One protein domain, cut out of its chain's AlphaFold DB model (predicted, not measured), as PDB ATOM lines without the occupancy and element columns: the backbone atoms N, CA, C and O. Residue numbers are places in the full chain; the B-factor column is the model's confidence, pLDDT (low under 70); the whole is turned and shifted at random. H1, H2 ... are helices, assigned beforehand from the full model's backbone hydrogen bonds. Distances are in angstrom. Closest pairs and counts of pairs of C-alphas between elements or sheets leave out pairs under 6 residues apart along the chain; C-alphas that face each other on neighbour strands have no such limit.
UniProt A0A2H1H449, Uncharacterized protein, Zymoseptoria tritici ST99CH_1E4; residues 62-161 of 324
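AT A GLANCE: This is residues 62 to 161 of the 324 residues of an uncharacterized protein of Zymoseptoria tritici ST99CH_1E4 (UniProt A0A2H1H449). One long helix, H4, makes the longest axis; H2 packs side by side with its first part, the short H1 packs on it at a slant away from H2, and its last residues, 150 to 161, stick out as a free arm. The four-residue H3 packs on H2, and two long stretches with no named element, residues 71 to 85 and residues 112 to 132, link the helices. The printed part has 100 residues with four named helices, in the order H1, H2, H3, H4, and no named strand; its class is all helix. The whole is only just compact, close to loose, with a radius of gyration of the C-alphas of 15.2 A, and its outline is elongated, spanning 53 by 31 by 22 A.

HOW THE PARTS SIT: H1, residues 62 to 70, touches H4, residues 133 to 161, and H4 meets it with residues 138 to 146 alone. Their closest C-alphas, those of Trp 64 and Cys 142, are 6.0 A apart. H1 and H4 run opposite ways at a steep tilt of 44 degrees. H2, residues 86 to 103, is apart from H1. H2 touches H4, which meets it with residues 133 to 144 alone; the closest C-alphas, those of Arg 92 and Thr 133, are 5.4 A apart. H2 and H4 run the same way at a shallow tilt of 19 degrees. H3, residues 108 to 111, touches H2, which meets it with residues 96 to 100 alone; the closest C-alphas, those of Ile 96 and Lys 108, are 7.1 A apart. H3 is apart from H1 and from H4. In H1, H2 and H4 every O i to N i+4 pair is within hydrogen-bond range; H3 is too short for such a pair, and its one O i to N i+3 pair is within range.

IN THESE COORDINATES: H1 begins at C-alpha 62, at (42.440, 43.001, 149.020), and has 9 residues. H2 has 18 residues and measures 25.4 A from first to last C-alpha; it begins at C-alpha 86, at (77.048, 42.524, 147.433). H3 runs from Lys 108 to Trp 111. H4 has 29 residues, measures 42.0 A and ends at C-alpha 161, at (32.170, 67.533, 150.357).

THE WHOLE: The two C-alphas farthest apart, those of Ala 83 and Ala 161, are 52.9 A apart. Without the free residues 150 to 161 the body has 88 residues and spans 33 by 30 by 22 A. The printed part has no cut. The links from H1 to H2, with 15 residues, and from H3 to H4, with 21 residues, are long; the link from H2 to H3 is tight. The mean pLDDT of the printed part is 73.9, and 35 residues are under 70: residues 71 to 79, 106 to 110, 112 to 114, 117 to 131 and 159 to 161.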
ATOM      1  N   ASP A  62      43.003  43.286 150.343       81.44
ATOM      2  CA  ASP A  62      42.440  43.001 149.020       81.44
ATOM      3  C   ASP A  62      43.546  43.091 147.966       81.44
ATOM      4  O   ASP A  62      43.761  42.154 147.201       81.44
ATOM      5  N   ILE A  63      44.299  44.201 147.979       82.88
ATOM      6  CA  ILE A  63      45.409  44.472 147.051       82.88
ATOM      7  C   ILE A  63      46.485  43.393 147.169       82.88
ATOM      8  O   ILE A  63      46.985  42.906 146.156       82.88
ATOM      9  N   TRP A  64      46.820  42.996 148.398       81.56
ATOM     10  CA  TRP A  64      47.774  41.920 148.637       81.56
ATOM     11  C   TRP A  64      47.287  40.576 148.069       81.56
ATOM     12  O   TRP A  64      48.051  39.836 147.445       81.56
ATOM     13  N   THR A  65      46.014  40.243 148.291       78.25
ATOM     14  CA  THR A  65      45.433  38.963 147.860       78.25
ATOM     15  C   THR A  65      45.277  38.893 146.341       78.25
ATOM     16  O   THR A  65      45.592  37.858 145.755       78.25
ATOM     17  N   ASP A  66      44.862  39.996 145.710       82.94
ATOM     18  CA  ASP A  66      44.823  40.192 144.257       82.94
ATOM     19  C   ASP A  66      46.210  39.954 143.643       82.94
ATOM     20  O   ASP A  66      46.390  39.018 142.859       82.94
ATOM     21  N   HIS A  67      47.220  40.699 144.106       83.06
ATOM     22  CA  HIS A  67      48.602  40.598 143.626       83.06
ATOM     23  C   HIS A  67      49.166  39.173 143.732       83.06
ATOM     24  O   HIS A  67      49.669  38.623 142.751       83.06
ATOM     25  N   LEU A  68      49.005  38.517 144.889       73.94
ATOM     26  CA  LEU A  68      49.446  37.128 145.062       73.94
ATOM     27  C   LEU A  68      48.676  36.112 144.212       73.94
ATOM     28  O   LEU A  68      49.229  35.059 143.900       73.94
ATOM     29  N   SER A  69      47.413  36.371 143.868       74.38
ATOM     30  CA  SER A  69      46.637  35.452 143.022       74.38
ATOM     31  C   SER A  69      47.122  35.447 141.567       74.38
ATOM     32  O   SER A  69      46.982  34.437 140.880       74.38
ATOM     33  N   HIS A  70      47.712  36.560 141.121       72.25
ATOM     34  CA  HIS A  70      48.244  36.748 139.770       72.25
ATOM     35  C   HIS A  70      49.739  36.406 139.663       72.25
ATOM     36  O   HIS A  70      50.228  36.087 138.575       72.25
ATOM     37  N   GLN A  71      50.474  36.413 140.781       69.69
ATOM     38  CA  GLN A  71      51.823  35.853 140.836       69.69
ATOM     39  C   GLN A  71      51.790  34.361 140.468       69.69
ATOM     40  O   GLN A  71      51.087  33.549 141.076       69.69
ATOM     41  N   LYS A  72      52.623  33.959 139.496       62.84
ATOM     42  CA  LYS A  72      52.944  32.534 139.320       62.84
ATOM     43  C   LYS A  72      53.508  32.014 140.642       62.84
ATOM     44  O   LYS A  72      54.240  32.735 141.317       62.84
ATOM     45  N   LYS A  73      53.245  30.740 140.970       59.78
ATOM     46  CA  LYS A  73      53.864  30.021 142.103       59.78
ATOM     47  C   LYS A  73      55.364  29.773 141.869       59.78
ATOM     48  O   LYS A  73      55.837  28.641 141.920       59.78
ATOM     49  N   ASN A  74      56.116  30.834 141.603       51.25
ATOM     50  CA  ASN A  74      57.551  30.845 141.775       51.25
ATOM     51  C   ASN A  74      57.779  30.572 143.257       51.25
ATOM     52  O   ASN A  74      57.340  31.352 144.103       51.25
ATOM     53  N   SER A  75      58.426  29.455 143.580       52.25
ATOM     54  CA  SER A  75      58.933  29.246 144.927       52.25
ATOM     55  C   SER A  75      59.921  30.374 145.203       52.25
ATOM     56  O   SER A  75      61.029  30.396 144.664       52.25
ATOM     57  N   LEU A  76      59.480  31.362 145.984       54.12
ATOM     58  CA  LEU A  76      60.323  32.451 146.445       54.12
ATOM     59  C   LEU A  76      61.484  31.793 147.187       54.12
ATOM     60  O   LEU A  76      61.316  31.279 148.289       54.12
ATOM     61  N   LYS A  77      62.659  31.731 146.553       58.50
ATOM     62  CA  LYS A  77      63.866  31.228 147.206       58.50
ATOM     63  C   LYS A  77      64.290  32.283 148.219       58.50
ATOM     64  O   LYS A  77      65.009  33.229 147.895       58.50
ATOM     65  N   HIS A  78      63.753  32.148 149.425       67.38
ATOM     66  CA  HIS A  78      64.139  32.942 150.573       67.38
ATOM     67  C   HIS A  78      65.618  32.688 150.859       67.38
ATOM     68  O   HIS A  78      66.092  31.555 150.808       67.38
ATOM     69  N   MET A  79      66.360  33.773 151.056       68.44
ATOM     70  CA  MET A  79      67.785  33.723 151.346       68.44
ATOM     71  C   MET A  79      68.116  34.883 152.288       68.44
ATOM     72  O   MET A  79      67.759  36.026 151.945       68.44
ATOM     73  N   PRO A  80      68.793  34.634 153.423       70.44
ATOM     74  CA  PRO A  80      69.120  35.663 154.403       70.44
ATOM     75  C   PRO A  80      69.907  36.822 153.803       70.44
ATOM     76  O   PRO A  80      70.660  36.649 152.842       70.44
ATOM     77  N   TYR A  81      69.780  38.008 154.399       75.06
ATOM     78  CA  TYR A  81      70.524  39.193 153.956       75.06
ATOM     79  C   TYR A  81      72.046  38.957 153.970       75.06
ATOM     80  O   TYR A  81      72.750  39.295 153.016       75.06
ATOM     81  N   ALA A  82      72.544  38.288 155.014       73.06
ATOM     82  CA  ALA A  82      73.954  37.927 155.169       73.06
ATOM     83  C   ALA A  82      74.448  36.876 154.152       73.06
ATOM     84  O   ALA A  82      75.634  36.842 153.843       73.06
ATOM     85  N   ALA A  83      73.555  36.050 153.594       73.25
ATOM     86  CA  ALA A  83      73.889  35.032 152.592       73.25
ATOM     87  C   ALA A  83      73.889  35.579 151.147       73.25
ATOM     88  O   ALA A  83      74.046  34.827 150.185       73.25
ATOM     89  N   CYS A  84      73.681  36.887 150.967       75.44
ATOM     90  CA  CYS A  84      73.605  37.528 149.659       75.44
ATOM     91  C   CYS A  84      74.938  38.127 149.219       75.44
ATOM     92  O   CYS A  84      75.589  38.836 149.978       75.44
ATOM     93  N   GLY A  85      75.282  37.951 147.939       82.44
ATOM     94  CA  GLY A  85      76.384  38.696 147.329       82.44
ATOM     95  C   GLY A  85      76.121  40.218 147.301       82.44
ATOM     96  O   GLY A  85      74.955  40.630 147.252       82.44
ATOM     97  N   PRO A  86      77.168  41.068 147.248       82.94
ATOM     98  CA  PRO A  86      77.048  42.524 147.433       82.94
ATOM     99  C   PRO A  86      76.087  43.247 146.474       82.94
ATOM    100  O   PRO A  86      75.477  44.253 146.831       82.94
ATOM    101  N   SER A  87      75.917  42.756 145.243       81.44
ATOM    102  CA  SER A  87      74.949  43.333 144.293       81.44
ATOM    103  C   SER A  87      73.494  43.003 144.652       81.44
ATOM    104  O   SER A  87      72.613  43.836 144.453       81.44
ATOM    105  N   SER A  88      73.236  41.832 145.240       80.81
ATOM    106  CA  SER A  88      71.906  41.465 145.745       80.81
ATOM    107  C   SER A  88      71.564  42.199 147.043       80.81
ATOM    108  O   SER A  88      70.396  42.508 147.259       80.81
ATOM    109  N   GLN A  89      72.567  42.499 147.875       83.75
ATOM    110  CA  GLN A  89      72.422  43.342 149.067       83.75
ATOM    111  C   GLN A  89      72.051  44.780 148.687       83.75
ATOM    112  O   GLN A  89      70.994  45.244 149.103       83.75
ATOM    113  N   ARG A  90      72.807  45.427 147.784       85.38
ATOM    114  CA  ARG A  90      72.482  46.779 147.279       85.38
ATOM    115  C   ARG A  90      71.048  46.893 146.749       85.38
ATOM    116  O   ARG A  90      70.323  47.793 147.155       85.38
ATOM    117  N   LYS A  91      70.594  45.921 145.947       84.56
ATOM    118  CA  LYS A  91      69.207  45.891 145.451       84.56
ATOM    119  C   LYS A  91      68.158  45.722 146.564       84.56
ATOM    120  O   LYS A  91      67.031  46.182 146.414       84.56
ATOM    121  N   ARG A  92      68.480  45.049 147.678       85.50
ATOM    122  CA  ARG A  92      67.591  45.003 148.856       85.50
ATOM    123  C   ARG A  92      67.590  46.330 149.598       85.50
ATOM    124  O   ARG A  92      66.513  46.787 149.954       85.50
ATOM    125  N   ASP A  93      68.758  46.936 149.803       86.12
ATOM    126  CA  ASP A  93      68.879  48.244 150.453       86.12
ATOM    127  C   ASP A  93      68.076  49.318 149.711       86.12
ATOM    128  O   ASP A  93      67.379  50.089 150.361       86.12
ATOM    129  N   GLU A  94      68.123  49.342 148.376       88.50
ATOM    130  CA  GLU A  94      67.290  50.207 147.523       88.50
ATOM    131  C   GLU A  94      65.796  50.038 147.848       88.50
ATOM    132  O   GLU A  94      65.165  50.978 148.325       88.50
ATOM    133  N   VAL A  95      65.258  48.818 147.730       88.12
ATOM    134  CA  VAL A  95      63.832  48.540 147.995       88.12
ATOM    135  C   VAL A  95      63.445  48.819 149.458       88.12
ATOM    136  O   VAL A  95      62.354  49.317 149.728       88.12
ATOM    137  N   ILE A  96      64.335  48.550 150.423       87.38
ATOM    138  CA  ILE A  96      64.125  48.889 151.841       87.38
ATOM    139  C   ILE A  96      64.068  50.411 152.031       87.38
ATOM    140  O   ILE A  96      63.263  50.886 152.831       87.38
ATOM    141  N   ASN A  97      64.882  51.190 151.313       86.56
ATOM    142  CA  ASN A  97      64.831  52.654 151.366       86.56
ATOM    143  C   ASN A  97      63.510  53.188 150.808       86.56
ATOM    144  O   ASN A  97      62.935  54.081 151.425       86.56
ATOM    145  N   ASP A  98      63.011  52.623 149.708       86.31
ATOM    146  CA  ASP A  98      61.742  53.036 149.098       86.31
ATOM    147  C   ASP A  98      60.553  52.736 150.025       86.31
ATOM    148  O   ASP A  98      59.724  53.611 150.288       86.31
ATOM    149  N   ILE A  99      60.514  51.540 150.628       85.50
ATOM    150  CA  ILE A  99      59.506  51.184 151.639       85.50
ATOM    151  C   ILE A  99      59.596  52.123 152.853       85.50
ATOM    152  O   ILE A  99      58.579  52.638 153.322       85.50
ATOM    153  N   ASN A 100      60.801  52.381 153.362       83.56
ATOM    154  CA  ASN A 100      61.025  53.291 154.486       83.56
ATOM    155  C   ASN A 100      60.587  54.731 154.162       83.56
ATOM    156  O   ASN A 100      59.921  55.363 154.981       83.56
ATOM    157  N   PHE A 101      60.875  55.226 152.954       82.56
ATOM    158  CA  PHE A 101      60.437  56.537 152.471       82.56
ATOM    159  C   PHE A 101      58.910  56.631 152.387       82.56
ATOM    160  O   PHE A 101      58.322  57.598 152.874       82.56
ATOM    161  N   ILE A 102      58.255  55.607 151.830       77.06
ATOM    162  CA  ILE A 102      56.793  55.534 151.735       77.06
ATOM    163  C   ILE A 102      56.137  55.485 153.119       77.06
ATOM    164  O   ILE A 102      55.066  56.060 153.296       77.06
ATOM    165  N   THR A 103      56.754  54.798 154.084       74.19
ATOM    166  CA  THR A 103      56.148  54.466 155.389       74.19
ATOM    167  C   THR A 103      56.639  55.322 156.560       74.19
ATOM    168  O   THR A 103      56.252  55.078 157.710       74.19
ATOM    169  N   GLY A 104      57.501  56.309 156.290       70.12
ATOM    170  CA  GLY A 104      58.135  57.162 157.298       70.12
ATOM    171  C   GLY A 104      59.002  56.403 158.311       70.12
ATOM    172  O   GLY A 104      59.239  56.901 159.411       70.12
ATOM    173  N   GLU A 105      59.432  55.180 157.991       70.00
ATOM    174  CA  GLU A 105      60.213  54.333 158.889       70.00
ATOM    175  C   GLU A 105      61.709  54.614 158.731       70.00
ATOM    176  O   GLU A 105      62.241  54.661 157.630       70.00
ATOM    177  N   THR A 106      62.408  54.822 159.844       66.50
ATOM    178  CA  THR A 106      63.836  55.189 159.843       66.50
ATOM    179  C   THR A 106      64.763  54.006 160.129       66.50
ATOM    180  O   THR A 106      65.968  54.087 159.895       66.50
ATOM    181  N   SER A 107      64.226  52.887 160.628       66.88
ATOM    182  CA  SER A 107      65.023  51.745 161.085       66.88
ATOM    183  C   SER A 107      65.172  50.669 160.011       66.88
ATOM    184  O   SER A 107      64.323  49.793 159.857       66.88
ATOM    185  N   LYS A 108      66.320  50.658 159.323       67.75
ATOM    186  CA  LYS A 108      66.687  49.552 158.418       67.75
ATOM    187  C   LYS A 108      66.936  48.227 159.152       67.75
ATOM    188  O   LYS A 108      66.782  47.169 158.556       67.75
ATOM    189  N   ARG A 109      67.291  48.267 160.449       65.50
ATOM    190  CA  ARG A 109      67.709  47.078 161.224       65.50
ATOM    191  C   ARG A 109      66.656  45.973 161.280       65.50
ATOM    192  O   ARG A 109      67.042  44.811 161.254       65.50
ATOM    193  N   ALA A 110      65.366  46.318 161.339       67.94
ATOM    194  CA  ALA A 110      64.295  45.321 161.328       67.94
ATOM    195  C   ALA A 110      64.335  44.494 160.032       67.94
ATOM    196  O   ALA A 110      64.441  43.273 160.074       67.94
ATOM    197  N   TRP A 111      64.393  45.173 158.884       73.81
ATOM    198  CA  TRP A 111      64.376  44.572 157.549       73.81
ATOM    199  C   TRP A 111      65.557  43.643 157.229       73.81
ATOM    200  O   TRP A 111      65.475  42.872 156.274       73.81
ATOM    201  N   PHE A 112      66.648  43.676 157.996       69.06
ATOM    202  CA  PHE A 112      67.766  42.742 157.815       69.06
ATOM    203  C   PHE A 112      67.542  41.379 158.488       69.06
ATOM    204  O   PHE A 112      68.223  40.418 158.130       69.06
ATOM    205  N   THR A 113      66.597  41.281 159.432       64.44
ATOM    206  CA  THR A 113      66.312  40.062 160.211       64.44
ATOM    207  C   THR A 113      64.877  39.557 160.063       64.44
ATOM    208  O   THR A 113      64.659  38.348 160.138       64.44
ATOM    209  N   CYS A 114      63.898  40.447 159.865       65.69
ATOM    210  CA  CYS A 114      62.503  40.089 159.628       65.69
ATOM    211  C   CYS A 114      61.710  41.166 158.875       65.69
ATOM    212  O   CYS A 114      61.994  42.361 158.944       65.69
ATOM    213  N   ILE A 115      60.646  40.745 158.188       73.12
ATOM    214  CA  ILE A 115      59.627  41.675 157.689       73.12
ATOM    215  C   ILE A 115      58.834  42.178 158.905       73.12
ATOM    216  O   ILE A 115      58.278  41.346 159.632       73.12
ATOM    217  N   PRO A 116      58.736  43.502 159.148       73.38
ATOM    218  CA  PRO A 116      57.948  44.029 160.255       73.38
ATOM    219  C   PRO A 116      56.487  43.572 160.162       73.38
ATOM    220  O   PRO A 116      55.882  43.630 159.092       73.38
ATOM    221  N   LEU A 117      55.896  43.155 161.288       69.31
ATOM    222  CA  LEU A 117      54.583  42.484 161.331       69.31
ATOM    223  C   LEU A 117      53.462  43.228 160.582       69.31
ATOM    224  O   LEU A 117      52.627  42.591 159.953       69.31
ATOM    225  N   ARG A 118      53.477  44.568 160.583       66.75
ATOM    226  CA  ARG A 118      52.503  45.429 159.878       66.75
ATOM    227  C   ARG A 118      52.531  45.327 158.343       66.75
ATOM    228  O   ARG A 118      51.583  45.756 157.692       66.75
ATOM    229  N   PHE A 119      53.607  44.774 157.788       69.88
ATOM    230  CA  PHE A 119      53.776  44.462 156.367       69.88
ATOM    231  C   PHE A 119      53.834  42.952 156.118       69.88
ATOM    232  O   PHE A 119      53.971  42.531 154.972       69.88
ATOM    233  N   ARG A 120      53.775  42.126 157.177       67.31
ATOM    234  CA  ARG A 120      53.872  40.675 157.056       67.31
ATOM    235  C   ARG A 120      52.554  40.133 156.499       67.31
ATOM    236  O   ARG A 120      51.515  40.298 157.137       67.31
ATOM    237  N   PRO A 121      52.567  39.460 155.343       63.34
ATOM    238  CA  PRO A 121      51.338  38.948 154.765       63.34
ATOM    239  C   PRO A 121      50.827  37.684 155.455       63.34
ATOM    240  O   PRO A 121      51.608  36.824 155.856       63.34
ATOM    241  N   ALA A 122      49.504  37.512 155.478       59.00
ATOM    242  CA  ALA A 122      48.819  36.403 156.154       59.00
ATOM    243  C   ALA A 122      49.161  34.987 155.630       59.00
ATOM    244  O   ALA A 122      48.784  33.999 156.252       59.00
ATOM    245  N   LYS A 123      49.844  34.876 154.480       57.88
ATOM    246  CA  LYS A 123      50.267  33.605 153.856       57.88
ATOM    247  C   LYS A 123      51.791  33.440 153.767       57.88
ATOM    248  O   LYS A 123      52.260  32.544 153.072       57.88
ATOM    249  N   VAL A 124      52.567  34.310 154.415       55.44
ATOM    250  CA  VAL A 124      54.030  34.173 154.463       55.44
ATOM    251  C   VAL A 124      54.401  33.199 155.587       55.44
ATOM    252  O   VAL A 124      53.973  33.430 156.718       55.44
ATOM    253  N   PRO A 125      55.178  32.130 155.306       49.53
ATOM    254  CA  PRO A 125      55.580  31.152 156.317       49.53
ATOM    255  C   PRO A 125      56.245  31.793 157.547       49.53
ATOM    256  O   PRO A 125      56.878  32.855 157.458       49.53
ATOM    257  N   GLU A 126      56.123  31.162 158.717       50.03
ATOM    258  CA  GLU A 126      56.703  31.683 159.967       50.03
ATOM    259  C   GLU A 126      58.236  31.804 159.892       50.03
ATOM    260  O   GLU A 126      58.829  32.724 160.466       50.03
ATOM    261  N   ASP A 127      58.835  30.903 159.118       45.56
ATOM    262  CA  ASP A 127      60.235  30.741 158.735       45.56
ATOM    263  C   ASP A 127      60.687  31.647 157.576       45.56
ATOM    264  O   ASP A 127      61.883  31.900 157.447       45.56
ATOM    265  N   ALA A 128      59.768  32.277 156.831       53.12
ATOM    266  CA  ALA A 128      60.078  33.361 155.890       53.12
ATOM    267  C   ALA A 128      60.364  34.691 156.630       53.12
ATOM    268  O   ALA A 128      59.822  35.755 156.327       53.12
ATOM    269  N   LYS A 129      61.241  34.598 157.636       53.28
ATOM    270  CA  LYS A 129      61.912  35.699 158.335       53.28
ATOM    271  C   LYS A 129      62.831  36.448 157.367       53.28
ATOM    272  O   LYS A 129      62.975  37.659 157.463       53.28
ATOM    273  N   ASP A 130      63.377  35.759 156.370       60.09
ATOM    274  CA  ASP A 130      64.222  36.386 155.364       60.09
ATOM    275  C   ASP A 130      63.429  37.309 154.430       60.09
ATOM    276  O   ASP A 130      62.690  36.857 153.544       60.09
ATOM    277  N   CYS A 131      63.694  38.611 154.577       66.62
ATOM    278  CA  CYS A 131      63.372  39.685 153.639       66.62
ATOM    279  C   CYS A 131      64.049  39.453 152.277       66.62
ATOM    280  O   CYS A 131      65.048  40.091 151.928       66.62
ATOM    281  N   SER A 132      63.540  38.483 151.515       76.25
ATOM    282  CA  SER A 132      63.994  38.199 150.159       76.25
ATOM    283  C   SER A 132      63.686  39.394 149.257       76.25
ATOM    284  O   SER A 132      62.671  40.069 149.424       76.25
ATOM    285  N   THR A 133      64.557  39.665 148.283       78.94
ATOM    286  CA  THR A 133      64.406  40.834 147.401       78.94
ATOM    287  C   THR A 133      63.052  40.837 146.688       78.94
ATOM    288  O   THR A 133      62.438  41.887 146.565       78.94
ATOM    289  N   ALA A 134      62.561  39.668 146.269       78.44
ATOM    290  CA  ALA A 134      61.263  39.538 145.612       78.44
ATOM    291  C   ALA A 134      60.090  39.845 146.564       78.44
ATOM    292  O   ALA A 134      59.228  40.639 146.207       78.44
ATOM    293  N   LEU A 135      60.101  39.325 147.799       80.12
ATOM    294  CA  LEU A 135      59.038  39.616 148.767       80.12
ATOM    295  C   LEU A 135      59.048  41.091 149.211       80.12
ATOM    296  O   LEU A 135      57.991  41.678 149.417       80.12
ATOM    297  N   LEU A 136      60.225  41.723 149.291       83.94
ATOM    298  CA  LEU A 136      60.336  43.173 149.483       83.94
ATOM    299  C   LEU A 136      59.737  43.956 148.298       83.94
ATOM    300  O   LEU A 136      59.051  44.950 148.518       83.94
ATOM    301  N   GLN A 137      59.941  43.505 147.056       85.31
ATOM    302  CA  GLN A 137      59.339  44.129 145.870       85.31
ATOM    303  C   GLN A 137      57.810  43.964 145.834       85.31
ATOM    304  O   GLN A 137      57.111  44.924 145.517       85.31
ATOM    305  N   ASP A 138      57.280  42.798 146.220       84.00
ATOM    306  CA  ASP A 138      55.832  42.582 146.355       84.00
ATOM    307  C   ASP A 138      55.224  43.488 147.448       84.00
ATOM    308  O   ASP A 138      54.157  44.074 147.252       84.00
ATOM    309  N   ILE A 139      55.920  43.657 148.581       84.19
ATOM    310  CA  ILE A 139      55.539  44.583 149.662       84.19
ATOM    311  C   ILE A 139      55.524  46.034 149.170       84.19
ATOM    312  O   ILE A 139      54.537  46.733 149.399       84.19
ATOM    313  N   LEU A 140      56.579  46.477 148.476       87.12
ATOM    314  CA  LEU A 140      56.678  47.825 147.912       87.12
ATOM    315  C   LEU A 140      55.504  48.112 146.962       87.12
ATOM    316  O   LEU A 140      54.761  49.068 147.182       87.12
ATOM    317  N   PHE A 141      55.266  47.230 145.987       86.94
ATOM    318  CA  PHE A 141      54.156  47.351 145.038       86.94
ATOM    319  C   PHE A 141      52.791  47.451 145.740       86.94
ATOM    320  O   PHE A 141      51.968  48.318 145.426       86.94
ATOM    321  N   CYS A 142      52.543  46.590 146.732       85.44
ATOM    322  CA  CYS A 142      51.277  46.603 147.458       85.44
ATOM    323  C   CYS A 142      51.112  47.866 148.322       85.44
ATOM    324  O   CYS A 142      49.997  48.383 148.424       85.44
ATOM    325  N   LEU A 143      52.191  48.406 148.903       85.12
ATOM    326  CA  LEU A 143      52.178  49.677 149.640       85.12
ATOM    327  C   LEU A 143      51.887  50.876 148.730       85.12
ATOM    328  O   LEU A 143      51.059  51.721 149.082       85.12
ATOM    329  N   GLU A 144      52.512  50.942 147.553       86.50
ATOM    330  CA  GLU A 144      52.254  51.984 146.552       86.50
ATOM    331  C   GLU A 144      50.794  51.962 146.091       86.50
ATOM    332  O   GLU A 144      50.096  52.978 146.176       86.50
ATOM    333  N   ARG A 145      50.286  50.789 145.684       85.69
ATOM    334  CA  ARG A 145      48.894  50.628 145.233       85.69
ATOM    335  C   ARG A 145      47.892  50.924 146.356       85.69
ATOM    336  O   ARG A 145      46.875  51.570 146.101       85.69
ATOM    337  N   THR A 146      48.211  50.563 147.603       83.62
ATOM    338  CA  THR A 146      47.413  50.927 148.789       83.62
ATOM    339  C   THR A 146      47.365  52.446 148.989       83.62
ATOM    340  O   THR A 146      46.287  53.021 149.158       83.62
ATOM    341  N   ASN A 147      48.509  53.131 148.933       81.94
ATOM    342  CA  ASN A 147      48.561  54.586 149.078       81.94
ATOM    343  C   ASN A 147      47.865  55.320 147.929       81.94
ATOM    344  O   ASN A 147      47.194  56.324 148.172       81.94
ATOM    345  N   ASN A 148      47.936  54.798 146.705       82.81
ATOM    346  CA  ASN A 148      47.171  55.322 145.579       82.81
ATOM    347  C   ASN A 148      45.656  55.151 145.808       82.81
ATOM    348  O   ASN A 148      44.936  56.148 145.737       82.81
ATOM    349  N   ARG A 149      45.172  53.963 146.220       80.94
ATOM    350  CA  ARG A 149      43.755  53.737 146.603       80.94
ATOM    351  C   ARG A 149      43.289  54.750 147.659       80.94
ATOM    352  O   ARG A 149      42.217  55.338 147.512       80.94
ATOM    353  N   ARG A 150      44.113  55.029 148.682       80.12
ATOM    354  CA  ARG A 150      43.821  56.052 149.708       80.12
ATOM    355  C   ARG A 150      43.785  57.475 149.154       80.12
ATOM    356  O   ARG A 150      42.868  58.217 149.497       80.12
ATOM    357  N   ARG A 151      44.747  57.871 148.312       82.00
ATOM    358  CA  ARG A 151      44.781  59.211 147.691       82.00
ATOM    359  C   ARG A 151      43.539  59.459 146.838       82.00
ATOM    360  O   ARG A 151      42.916  60.508 146.993       82.00
ATOM    361  N   LEU A 152      43.133  58.480 146.023       81.56
ATOM    362  CA  LEU A 152      41.888  58.549 145.254       81.56
ATOM    363  C   LEU A 152      40.675  58.680 146.186       81.56
ATOM    364  O   LEU A 152      39.877  59.595 146.014       81.56
ATOM    365  N   ALA A 153      40.562  57.842 147.222       76.25
ATOM    366  CA  ALA A 153      39.457  57.932 148.183       76.25
ATOM    367  C   ALA A 153      39.385  59.308 148.880       76.25
ATOM    368  O   ALA A 153      38.305  59.886 148.995       76.25
ATOM    369  N   GLN A 154      40.526  59.877 149.284       78.19
ATOM    370  CA  GLN A 154      40.597  61.225 149.863       78.19
ATOM    371  C   GLN A 154      40.172  62.318 148.869       78.19
ATOM    372  O   GLN A 154      39.488  63.260 149.268       78.19
ATOM    373  N   GLN A 155      40.539  62.209 147.588       76.69
ATOM    374  CA  GLN A 155      40.062  63.122 146.542       76.69
ATOM    375  C   GLN A 155      38.545  62.998 146.349       76.69
ATOM    376  O   GLN A 155      37.851  64.013 146.366       76.69
ATOM    377  N   THR A 156      38.006  61.779 146.262       75.50
ATOM    378  CA  THR A 156      36.559  61.535 146.141       75.50
ATOM    379  C   THR A 156      35.784  62.132 147.314       75.50
ATOM    380  O   THR A 156      34.782  62.811 147.095       75.50
ATOM    381  N   VAL A 157      36.268  61.971 148.552       74.62
ATOM    382  CA  VAL A 157      35.656  62.587 149.745       74.62
ATOM    383  C   VAL A 157      35.700  64.117 149.674       74.62
ATOM    384  O   VAL A 157      34.689  64.761 149.952       74.62
ATOM    385  N   LYS A 158      36.820  64.718 149.246       74.69
ATOM    386  CA  LYS A 158      36.928  66.177 149.059       74.69
ATOM    387  C   LYS A 158      35.959  66.695 147.990       74.69
ATOM    388  O   LYS A 158      35.282  67.691 148.224       74.69
ATOM    389  N   HIS A 159      35.833  66.004 146.855       65.62
ATOM    390  CA  HIS A 159      34.883  66.372 145.800       65.62
ATOM    391  C   HIS A 159      33.420  66.167 146.217       65.62
ATOM    392  O   HIS A 159      32.572  66.981 145.861       65.62
ATOM    393  N   ALA A 160      33.111  65.129 146.999       66.12
ATOM    394  CA  ALA A 160      31.776  64.916 147.557       66.12
ATOM    395  C   ALA A 160      31.407  65.998 148.589       66.12
ATOM    396  O   ALA A 160      30.281  66.490 148.581       66.12
ATOM    397  N   ALA A 161      32.358  66.420 149.429       63.69
ATOM    398  CA  ALA A 161      32.170  67.533 150.357       63.69
ATOM    399  C   ALA A 161      31.957  68.868 149.620       63.69
ATOM    400  O   ALA A 161      31.025  69.591 149.949       63.69
TER     401      ALA A 161